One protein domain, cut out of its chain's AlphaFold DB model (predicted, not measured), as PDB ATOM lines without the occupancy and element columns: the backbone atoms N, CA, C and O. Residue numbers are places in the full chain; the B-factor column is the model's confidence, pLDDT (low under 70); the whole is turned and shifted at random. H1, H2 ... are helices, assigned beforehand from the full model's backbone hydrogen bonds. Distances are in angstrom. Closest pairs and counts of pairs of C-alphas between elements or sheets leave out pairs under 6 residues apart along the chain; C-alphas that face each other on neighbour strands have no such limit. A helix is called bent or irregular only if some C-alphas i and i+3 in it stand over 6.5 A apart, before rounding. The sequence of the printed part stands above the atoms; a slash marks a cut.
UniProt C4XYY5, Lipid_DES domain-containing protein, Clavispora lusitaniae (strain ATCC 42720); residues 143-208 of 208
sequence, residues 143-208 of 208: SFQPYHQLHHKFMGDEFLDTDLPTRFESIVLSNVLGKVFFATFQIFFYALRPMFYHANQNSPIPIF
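This is residues 143 to 208 of the 208 residues of the protein "Lipid_DES domain-containing protein" of Clavispora lusitaniae (strain ATCC 42720) (UniProt C4XYY5). Four short helices make a loose-jointed, elongated arrangement: H2, H3 and H4 follow one another round an open C, and H1 stands nearly at right angles to H4, touching it. The long link from H1 to H2 runs through the middle of the model at residues 161 to 164, while the last residues, 197 to 208, form a tail without a named element that runs away from H3 toward the opposite end. The printed part has 66 residues, with four named helices in the order H1, H2, H3, H4 and no named strand; its class is all helix. It is only just compact, close to loose, with a radius of gyration of the C-alphas of 12.7 A, and its C-alphas span 39 by 20 by 19 A.

H1, residues 143 to 153, comes first, and H2, residues 167 to 172, is apart from it. H3, residues 176 to 184, is close to H2 but not clearly touching it; their closest C-alphas, those of Val 172 and Gly 178, are 6.8 A apart. H2 and H3 run opposite ways at a steep tilt of 64 degrees. H4, residues 186 to 196, and H3 meet only through their link, and are near each other, with 5 pairs of C-alphas within 10 A. H4 touches H1: their closest C-alphas, those of Ser 143 and Pro 194, are 6.2 A apart, and their lines are about perpendicular at 74 degrees. H1 and H3 are apart, as are H2 and H4. Every O i to N i+4 pair is within hydrogen-bond range in H2 and H3, against 6 of 7 in H1 and 4 of 7 in H4.

H1 begins at C-alpha 143 (20.640, 23.293, 104.196) and measures 16.1 A from first to last C-alpha. It is neither bent nor irregular, but only just: C-alphas 143 and 146 are 6.3 A apart. H2 measures 8.8 A and H3 12.2 A, with C-alpha 176 at (18.098, 49.079, 88.890). H4 measures 15.6 A and ends at C-alpha 196 (17.487, 32.231, 108.115). H4 is only just irregular: C-alphas 191 and 194 are 6.7 A apart.

The two C-alphas farthest apart are those of Val 176 and Phe 208, at 39.9 A, and the outline is only just elongated. The link from H1 to H2, 13 residues, is long; those from H2 to H3 and from H3 to H4 are tight. The printed part has no cut and ends at Phe 208, the chain's last residue. The mean pLDDT of the printed part is 73.8, and residues 158 to 159 and 196 to 208 are under 70.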
ATOM      1  N   SER A 143      21.871  22.498 104.303       83.56
ATOM      2  CA  SER A 143      20.640  23.293 104.196       83.56
ATOM      3  C   SER A 143      20.157  23.410 102.752       83.56
ATOM      4  O   SER A 143      18.954  23.440 102.505       83.56
ATOM      5  N   PHE A 144      21.085  23.416 101.793       87.50
ATOM      6  CA  PHE A 144      20.787  23.602 100.380       87.50
ATOM      7  C   PHE A 144      19.932  22.470  99.814       87.50
ATOM      8  O   PHE A 144      18.949  22.746  99.143       87.50
ATOM      9  N   GLN A 145      20.243  21.199 100.094       87.44
ATOM     10  CA  GLN A 145      19.500  20.086  99.493       87.44
ATOM     11  C   GLN A 145      17.975  20.127  99.738       87.44
ATOM     12  O   GLN A 145      17.238  20.087  98.753       87.44
ATOM     13  N   PRO A 146      17.463  20.174 100.984       84.00
ATOM     14  CA  PRO A 146      16.016  20.182 101.222       84.00
ATOM     15  C   PRO A 146      15.335  21.436 100.661       84.00
ATOM     16  O   PRO A 146      14.274  21.328 100.052       84.00
ATOM     17  N   TYR A 147      15.973  22.598 100.809       82.75
ATOM     18  CA  TYR A 147      15.508  23.874 100.260       82.75
ATOM     19  C   TYR A 147      15.392  23.816  98.731       82.75
ATOM     20  O   TYR A 147      14.364  24.153  98.153       82.75
ATOM     21  N   HIS A 148      16.425  23.298  98.070       89.06
ATOM     22  CA  HIS A 148      16.507  23.259  96.617       89.06
ATOM     23  C   HIS A 148      15.476  22.302  96.015       89.06
ATOM     24  O   HIS A 148      14.855  22.578  94.990       89.06
ATOM     25  N   GLN A 149      15.233  21.177  96.691       85.94
ATOM     26  CA  GLN A 149      14.153  20.263  96.321       85.94
ATOM     27  C   GLN A 149      12.771  20.911  96.485       85.94
ATOM     28  O   GLN A 149      11.877  20.637  95.682       85.94
ATOM     29  N   LEU A 150      12.589  21.771  97.494       81.50
ATOM     30  CA  LEU A 150      11.343  22.504  97.702       81.50
ATOM     31  C   LEU A 150      11.105  23.520  96.578       81.50
ATOM     32  O   LEU A 150      10.034  23.479  95.975       81.50
ATOM     33  N   HIS A 151      12.125  24.310  96.227       85.69
ATOM     34  CA  HIS A 151      12.104  25.219  95.076       85.69
ATOM     35  C   HIS A 151      11.672  24.499  93.793       85.69
ATOM     36  O   HIS A 151      10.708  24.893  93.148       85.69
ATOM     37  N   HIS A 152      12.307  23.379  93.438       85.44
ATOM     38  CA  HIS A 152      11.926  22.651  92.222       85.44
ATOM     39  C   HIS A 152      10.527  22.041  92.270       85.44
ATOM     40  O   HIS A 152       9.891  21.876  91.229       85.44
ATOM     41  N   LYS A 153      10.053  21.650  93.454       83.06
ATOM     42  CA  LYS A 153       8.733  21.039  93.612       83.06
ATOM     43  C   LYS A 153       7.607  22.073  93.593       83.06
ATOM     44  O   LYS A 153       6.515  21.751  93.127       83.06
ATOM     45  N   PHE A 154       7.865  23.266  94.115       79.69
ATOM     46  CA  PHE A 154       6.878  24.325  94.315       79.69
ATOM     47  C   PHE A 154       7.305  25.637  93.660       79.69
ATOM     48  O   PHE A 154       7.022  26.698  94.190       79.69
ATOM     49  N   MET A 155       7.987  25.573  92.519       80.44
ATOM     50  CA  MET A 155       8.548  26.747  91.856       80.44
ATOM     51  C   MET A 155       7.498  27.845  91.641       80.44
ATOM     52  O   MET A 155       6.437  27.596  91.064       80.44
ATOM     53  N   GLY A 156       7.816  29.061  92.077       77.06
ATOM     54  CA  GLY A 156       6.941  30.227  92.019       77.06
ATOM     55  C   GLY A 156       5.873  30.300  93.116       77.06
ATOM     56  O   GLY A 156       5.056  31.215  93.068       77.06
ATOM     57  N   ASP A 157       5.849  29.382  94.085       79.12
ATOM     58  CA  ASP A 157       4.940  29.435  95.239       79.12
ATOM     59  C   ASP A 157       5.422  30.440  96.300       79.12
ATOM     60  O   ASP A 157       6.568  30.373  96.735       79.12
ATOM     61  N   GLU A 158       4.548  31.341  96.772       67.44
ATOM     62  CA  GLU A 158       4.907  32.412  97.728       67.44
ATOM     63  C   GLU A 158       5.548  31.898  99.026       67.44
ATOM     64  O   GLU A 158       6.382  32.580  99.623       67.44
ATOM     65  N   PHE A 159       5.137  30.717  99.494       69.69
ATOM     66  CA  PHE A 159       5.486  30.219 100.825       69.69
ATOM     67  C   PHE A 159       6.480  29.065 100.785       69.69
ATOM     68  O   PHE A 159       7.236  28.871 101.741       69.69
ATOM     69  N   LEU A 160       6.439  28.275  99.715       71.38
ATOM     70  CA  LEU A 160       7.246  27.072  99.555       71.38
ATOM     71  C   LEU A 160       8.401  27.277  98.574       71.38
ATOM     72  O   LEU A 160       9.420  26.606  98.727       71.38
ATOM     73  N   ASP A 161       8.293  28.194  97.608       78.06
ATOM     74  CA  ASP A 161       9.443  28.552  96.785       78.06
ATOM     75  C   ASP A 161      10.332  29.540  97.519       78.06
ATOM     76  O   ASP A 161      10.153  30.759  97.525       78.06
ATOM     77  N   THR A 162      11.361  28.983  98.114       74.56
ATOM     78  CA  THR A 162      12.313  29.744  98.886       74.56
ATOM     79  C   THR A 162      13.283  30.567  98.019       74.56
ATOM     80  O   THR A 162      13.948  31.463  98.549       74.56
ATOM     81  N   ASP A 163      13.345  30.334  96.698       80.38
ATOM     82  CA  ASP A 163      14.152  31.137  95.763       80.38
ATOM     83  C   ASP A 163      13.532  32.493  95.440       80.38
ATOM     84  O   ASP A 163      14.266  33.417  95.055       80.38
ATOM     85  N   LEU A 164      12.227  32.663  95.664       80.44
ATOM     86  CA  LEU A 164      11.599  33.969  95.538       80.44
ATOM     87  C   LEU A 164      12.248  34.964  96.515       80.44
ATOM     88  O   LEU A 164      12.542  34.616  97.664       80.44
ATOM     89  N   PRO A 165      12.505  36.216  96.085       82.00
ATOM     90  CA  PRO A 165      12.904  37.266  97.009       82.00
ATOM     91  C   PRO A 165      11.896  37.360  98.147       82.00
ATOM     92  O   PRO A 165      10.697  37.241  97.906       82.00
ATOM     93  N   THR A 166      12.345  37.635  99.364       79.50
ATOM     94  CA  THR A 166      11.409  37.974 100.448       79.50
ATOM     95  C   THR A 166      10.728  39.316 100.161       79.50
ATOM     96  O   THR A 166      11.253  40.132  99.402       79.50
ATOM     97  N   ARG A 167       9.603  39.621 100.827       77.38
ATOM     98  CA  ARG A 167       8.962  40.948 100.702       77.38
ATOM     99  C   ARG A 167       9.941  42.090 100.990       77.38
ATOM    100  O   ARG A 167       9.995  43.056 100.238       77.38
ATOM    101  N   PHE A 168      10.765  41.953 102.027       81.25
ATOM    102  CA  PHE A 168      11.789  42.946 102.348       81.25
ATOM    103  C   PHE A 168      12.817  43.103 101.217       81.25
ATOM    104  O   PHE A 168      13.072  44.221 100.771       81.25
ATOM    105  N   GLU A 169      13.361  41.991 100.710       84.38
ATOM    106  CA  GLU A 169      14.295  42.005  99.578       84.38
ATOM    107  C   GLU A 169      13.656  42.625  98.332       84.38
ATOM    108  O   GLU A 169      14.299  43.429  97.665       84.38
ATOM    109  N   SER A 170      12.388  42.318  98.044       80.31
ATOM    110  CA  SER A 170      11.671  42.858  96.885       80.31
ATOM    111  C   SER A 170      11.543  44.382  96.938       80.31
ATOM    112  O   SER A 170      11.747  45.043  95.925       80.31
ATOM    113  N   ILE A 171      11.316  44.955  98.126       81.31
ATOM    114  CA  ILE A 171      11.220  46.406  98.322       81.31
ATOM    115  C   ILE A 171      12.602  47.047  98.171       81.31
ATOM    116  O   ILE A 171      12.764  47.992  97.396       81.31
ATOM    117  N   VAL A 172      13.612  46.514  98.865       84.00
ATOM    118  CA  VAL A 172      14.973  47.081  98.888       84.00
ATOM    119  C   VAL A 172      15.670  46.955  97.528       84.00
ATOM    120  O   VAL A 172      16.400  47.859  97.117       84.00
ATOM    121  N   LEU A 173      15.435  45.853  96.813       87.81
ATOM    122  CA  LEU A 173      16.120  45.513  95.563       87.81
ATOM    123  C   LEU A 173      15.297  45.856  94.305       87.81
ATOM    124  O   LEU A 173      15.707  45.513  93.200       87.81
ATOM    125  N   SER A 174      14.165  46.559  94.449       82.31
ATOM    126  CA  SER A 174      13.238  46.904  93.351       82.31
ATOM    127  C   SER A 174      13.815  47.858  92.292       82.31
ATOM    128  O   SER A 174      13.351  47.870  91.146       82.31
ATOM    129  N   ASN A 175      14.841  48.644  92.630       83.81
ATOM    130  CA  ASN A 175      15.484  49.588  91.710       83.81
ATOM    131  C   ASN A 175      16.598  48.928  90.865       83.81
ATOM    132  O   ASN A 175      17.029  47.811  91.139       83.81
ATOM    133  N   VAL A 176      17.088  49.621  89.827       89.25
ATOM    134  CA  VAL A 176      18.098  49.079  88.890       89.25
ATOM    135  C   VAL A 176      19.364  48.603  89.608       89.25
ATOM    136  O   VAL A 176      19.841  47.506  89.329       89.25
ATOM    137  N   LEU A 177      19.888  49.386  90.554       91.25
ATOM    138  CA  LEU A 177      21.089  49.012  91.307       91.25
ATOM    139  C   LEU A 177      20.828  47.808  92.215       91.25
ATOM    140  O   LEU A 177      21.663  46.913  92.295       91.25
ATOM    141  N   GLY A 178      19.649  47.753  92.835       89.31
ATOM    142  CA  GLY A 178      19.187  46.616  93.624       89.31
ATOM    143  C   GLY A 178      19.102  45.329  92.806       89.31
ATOM    144  O   GLY A 178      19.618  44.298  93.226       89.31
ATOM    145  N   LYS A 179      18.544  45.398  91.593       87.12
ATOM    146  CA  LYS A 179      18.473  44.258  90.665       87.12
ATOM    147  C   LYS A 179      19.856  43.801  90.205       87.12
ATOM    148  O   LYS A 179      20.119  42.603  90.172       87.12
ATOM    149  N   VAL A 180      20.754  44.738  89.892       92.31
ATOM    150  CA  VAL A 180      22.149  44.423  89.533       92.31
ATOM    151  C   VAL A 180      22.875  43.773  90.709       92.31
ATOM    152  O   VAL A 180      23.561  42.769  90.519       92.31
ATOM    153  N   PHE A 181      22.694  44.296  91.923       91.62
ATOM    154  CA  PHE A 181      23.239  43.702  93.140       91.62
ATOM    155  C   PHE A 181      22.705  42.280  93.332       91.62
ATOM    156  O   PHE A 181      23.492  41.346  93.455       91.62
ATOM    157  N   PHE A 182      21.385  42.093  93.267       88.12
ATOM    158  CA  PHE A 182      20.755  40.782  93.396       88.12
ATOM    159  C   PHE A 182      21.300  39.778  92.376       88.12
ATOM    160  O   PHE A 182      21.711  38.688  92.758       88.12
ATOM    161  N   ALA A 183      21.378  40.157  91.098       87.56
ATOM    162  CA  ALA A 183      21.883  39.286  90.038       87.56
ATOM    163  C   ALA A 183      23.378  38.957  90.198       87.56
ATOM    164  O   ALA A 183      23.799  37.834  89.933       87.56
ATOM    165  N   THR A 184      24.186  39.915  90.661       89.25
ATOM    166  CA  THR A 184      25.633  39.717  90.868       89.25
ATOM    167  C   THR A 184      25.915  38.833  92.081       89.25
ATOM    168  O   THR A 184      26.840  38.022  92.074       89.25
ATOM    169  N   PHE A 185      25.107  38.981  93.130       88.25
ATOM    170  CA  PHE A 185      25.300  38.342  94.428       88.25
ATOM    171  C   PHE A 185      24.295  37.221  94.702       88.25
ATOM    172  O   PHE A 185      24.185  36.765  95.839       88.25
ATOM    173  N   GLN A 186      23.600  36.736  93.666       84.44
ATOM    174  CA  GLN A 186      22.553  35.712  93.750       84.44
ATOM    175  C   GLN A 186      23.007  34.479  94.542       84.44
ATOM    176  O   GLN A 186      22.253  33.933  95.344       84.44
ATOM    177  N   ILE A 187      24.275  34.083  94.381       79.75
ATOM    178  CA  ILE A 187      24.860  32.931  95.073       79.75
ATOM    179  C   ILE A 187      24.795  33.055  96.603       79.75
ATOM    180  O   ILE A 187      24.620  32.053  97.294       79.75
ATOM    181  N   PHE A 188      24.881  34.272  97.148       81.44
ATOM    182  CA  PHE A 188      24.759  34.499  98.586       81.44
ATOM    183  C   PHE A 188      23.319  34.345  99.060       81.44
ATOM    184  O   PHE A 188      23.103  33.775 100.126       81.44
ATOM    185  N   PHE A 189      22.336  34.770  98.264       81.44
ATOM    186  CA  PHE A 189      20.928  34.526  98.574       81.44
ATOM    187  C   PHE A 189      20.641  33.019  98.590       81.44
ATOM    188  O   PHE A 189      20.076  32.523  99.559       81.44
ATOM    189  N   TYR A 190      21.148  32.272  97.607       74.88
ATOM    190  CA  TYR A 190      21.021  30.810  97.555       74.88
ATOM    191  C   TYR A 190      21.714  30.080  98.707       74.88
ATOM    192  O   TYR A 190      21.179  29.103  99.226       74.88
ATOM    193  N   ALA A 191      22.895  30.535  99.126       72.81
ATOM    194  CA  ALA A 191      23.634  29.888 100.205       72.81
ATOM    195  C   ALA A 191      23.104  30.259 101.602       72.81
ATOM    196  O   ALA A 191      23.077  29.407 102.490       72.81
ATOM    197  N   LEU A 192      22.708  31.521 101.812       76.81
ATOM    198  CA  LEU A 192      22.433  32.074 103.143       76.81
ATOM    199  C   LEU A 192      20.944  32.173 103.476       76.81
ATOM    200  O   LEU A 192      20.583  31.928 104.624       76.81
ATOM    201  N   ARG A 193      20.057  32.484 102.519       78.56
ATOM    202  CA  ARG A 193      18.606  32.566 102.785       78.56
ATOM    203  C   ARG A 193      18.043  31.286 103.424       78.56
ATOM    204  O   ARG A 193      17.340  31.432 104.424       78.56
ATOM    205  N   PRO A 194      18.405  30.061 102.981       70.62
ATOM    206  CA  PRO A 194      17.951  28.833 103.639       70.62
ATOM    207  C   PRO A 194      18.350  28.727 105.119       70.62
ATOM    208  O   PRO A 194      17.744  27.966 105.866       70.62
ATOM    209  N   MET A 195      19.389  29.449 105.558       70.38
ATOM    210  CA  MET A 195      19.852  29.419 106.950       70.38
ATOM    211  C   MET A 195      18.976  30.266 107.880       70.38
ATOM    212  O   MET A 195      18.908  29.985 109.075       70.38
ATOM    213  N   PHE A 196      18.313  31.294 107.345       67.75
ATOM    214  CA  PHE A 196      17.487  32.231 108.115       67.75
ATOM    215  C   PHE A 196      15.992  32.020 107.885       67.75
ATOM    216  O   PHE A 196      15.185  32.282 108.776       67.75
ATOM    217  N   TYR A 197      15.620  31.530 106.705       59.25
ATOM    218  CA  TYR A 197      14.240  31.298 106.316       59.25
ATOM    219  C   TYR A 197      13.919  29.810 106.435       59.25
ATOM    220  O   TYR A 197      14.283  28.999 105.589       59.25
ATOM    221  N   HIS A 198      13.225  29.455 107.511       52.44
ATOM    222  CA  HIS A 198      12.485  28.203 107.564       52.44
ATOM    223  C   HIS A 198      11.098  28.543 107.034       52.44
ATOM    224  O   HIS A 198      10.434  29.408 107.609       52.44
ATOM    225  N   ALA A 199      10.663  27.912 105.937       43.66
ATOM    226  CA  ALA A 199       9.255  27.960 105.554       43.66
ATOM    227  C   ALA A 199       8.431  27.665 106.815       43.66
ATOM    228  O   ALA A 199       8.697  26.678 107.505       43.66
ATOM    229  N   ASN A 200       7.538  28.592 107.176       37.62
ATOM    230  CA  ASN A 200       6.779  28.579 108.423       37.62
ATOM    231  C   ASN A 200       6.359  27.148 108.809       37.62
ATOM    232  O   ASN A 200       5.549  26.526 108.120       37.62
ATOM    233  N   GLN A 201       6.849  26.663 109.956       36.91
ATOM    234  CA  GLN A 201       6.467  25.378 110.569       36.91
ATOM    235  C   GLN A 201       4.972  25.288 110.943       36.91
ATOM    236  O   GLN A 201       4.526  24.276 111.470       36.91
ATOM    237  N   ASN A 202       4.175  26.317 110.645       35.12
ATOM    238  CA  ASN A 202       2.724  26.321 110.833       35.12
ATOM    239  C   ASN A 202       1.954  25.682 109.663       35.12
ATOM    240  O   ASN A 202       0.725  25.640 109.700       35.12
ATOM    241  N   SER A 203       2.639  25.172 108.635       33.94
ATOM    242  CA  SER A 203       2.000  24.328 107.620       33.94
ATOM    243  C   SER A 203       1.918  22.879 108.123       33.94
ATOM    244  O   SER A 203       2.950  22.313 108.477       33.94
ATOM    245  N   PRO A 204       0.739  22.225 108.108       26.30
ATOM    246  CA  PRO A 204       0.540  20.863 108.624       26.30
ATOM    247  C   PRO A 204       1.168  19.770 107.739       26.30
ATOM    248  O   PRO A 204       0.787  18.604 107.818       26.30
ATOM    249  N   ILE A 205       2.096  20.132 106.852       34.62
ATOM    250  CA  ILE A 205       2.715  19.209 105.909       34.62
ATOM    251  C   ILE A 205       3.953  18.622 106.591       34.62
ATOM    252  O   ILE A 205       4.911  19.360 106.830       34.62
ATOM    253  N   PRO A 206       3.966  17.316 106.915       28.38
ATOM    254  CA  PRO A 206       5.142  16.692 107.488       28.38
ATOM    255  C   PRO A 206       6.297  16.792 106.490       28.38
ATOM    256  O   PRO A 206       6.195  16.371 105.334       28.38
ATOM    257  N   ILE A 207       7.392  17.376 106.964       31.77
ATOM    258  CA  ILE A 207       8.701  17.290 106.333       31.77
ATOM    259  C   ILE A 207       9.113  15.818 106.476       31.77
ATOM    260  O   ILE A 207       9.337  15.353 107.593       31.77
ATOM    261  N   PHE A 208       9.100  15.073 105.370       36.44
ATOM    262  CA  PHE A 208       9.621  13.703 105.308       36.44
ATOM    263  C   PHE A 208      11.145  13.708 105.172       36.44
ATOM    264  O   PHE A 208      11.662  14.556 104.407       36.44
TER     265      PHE A 208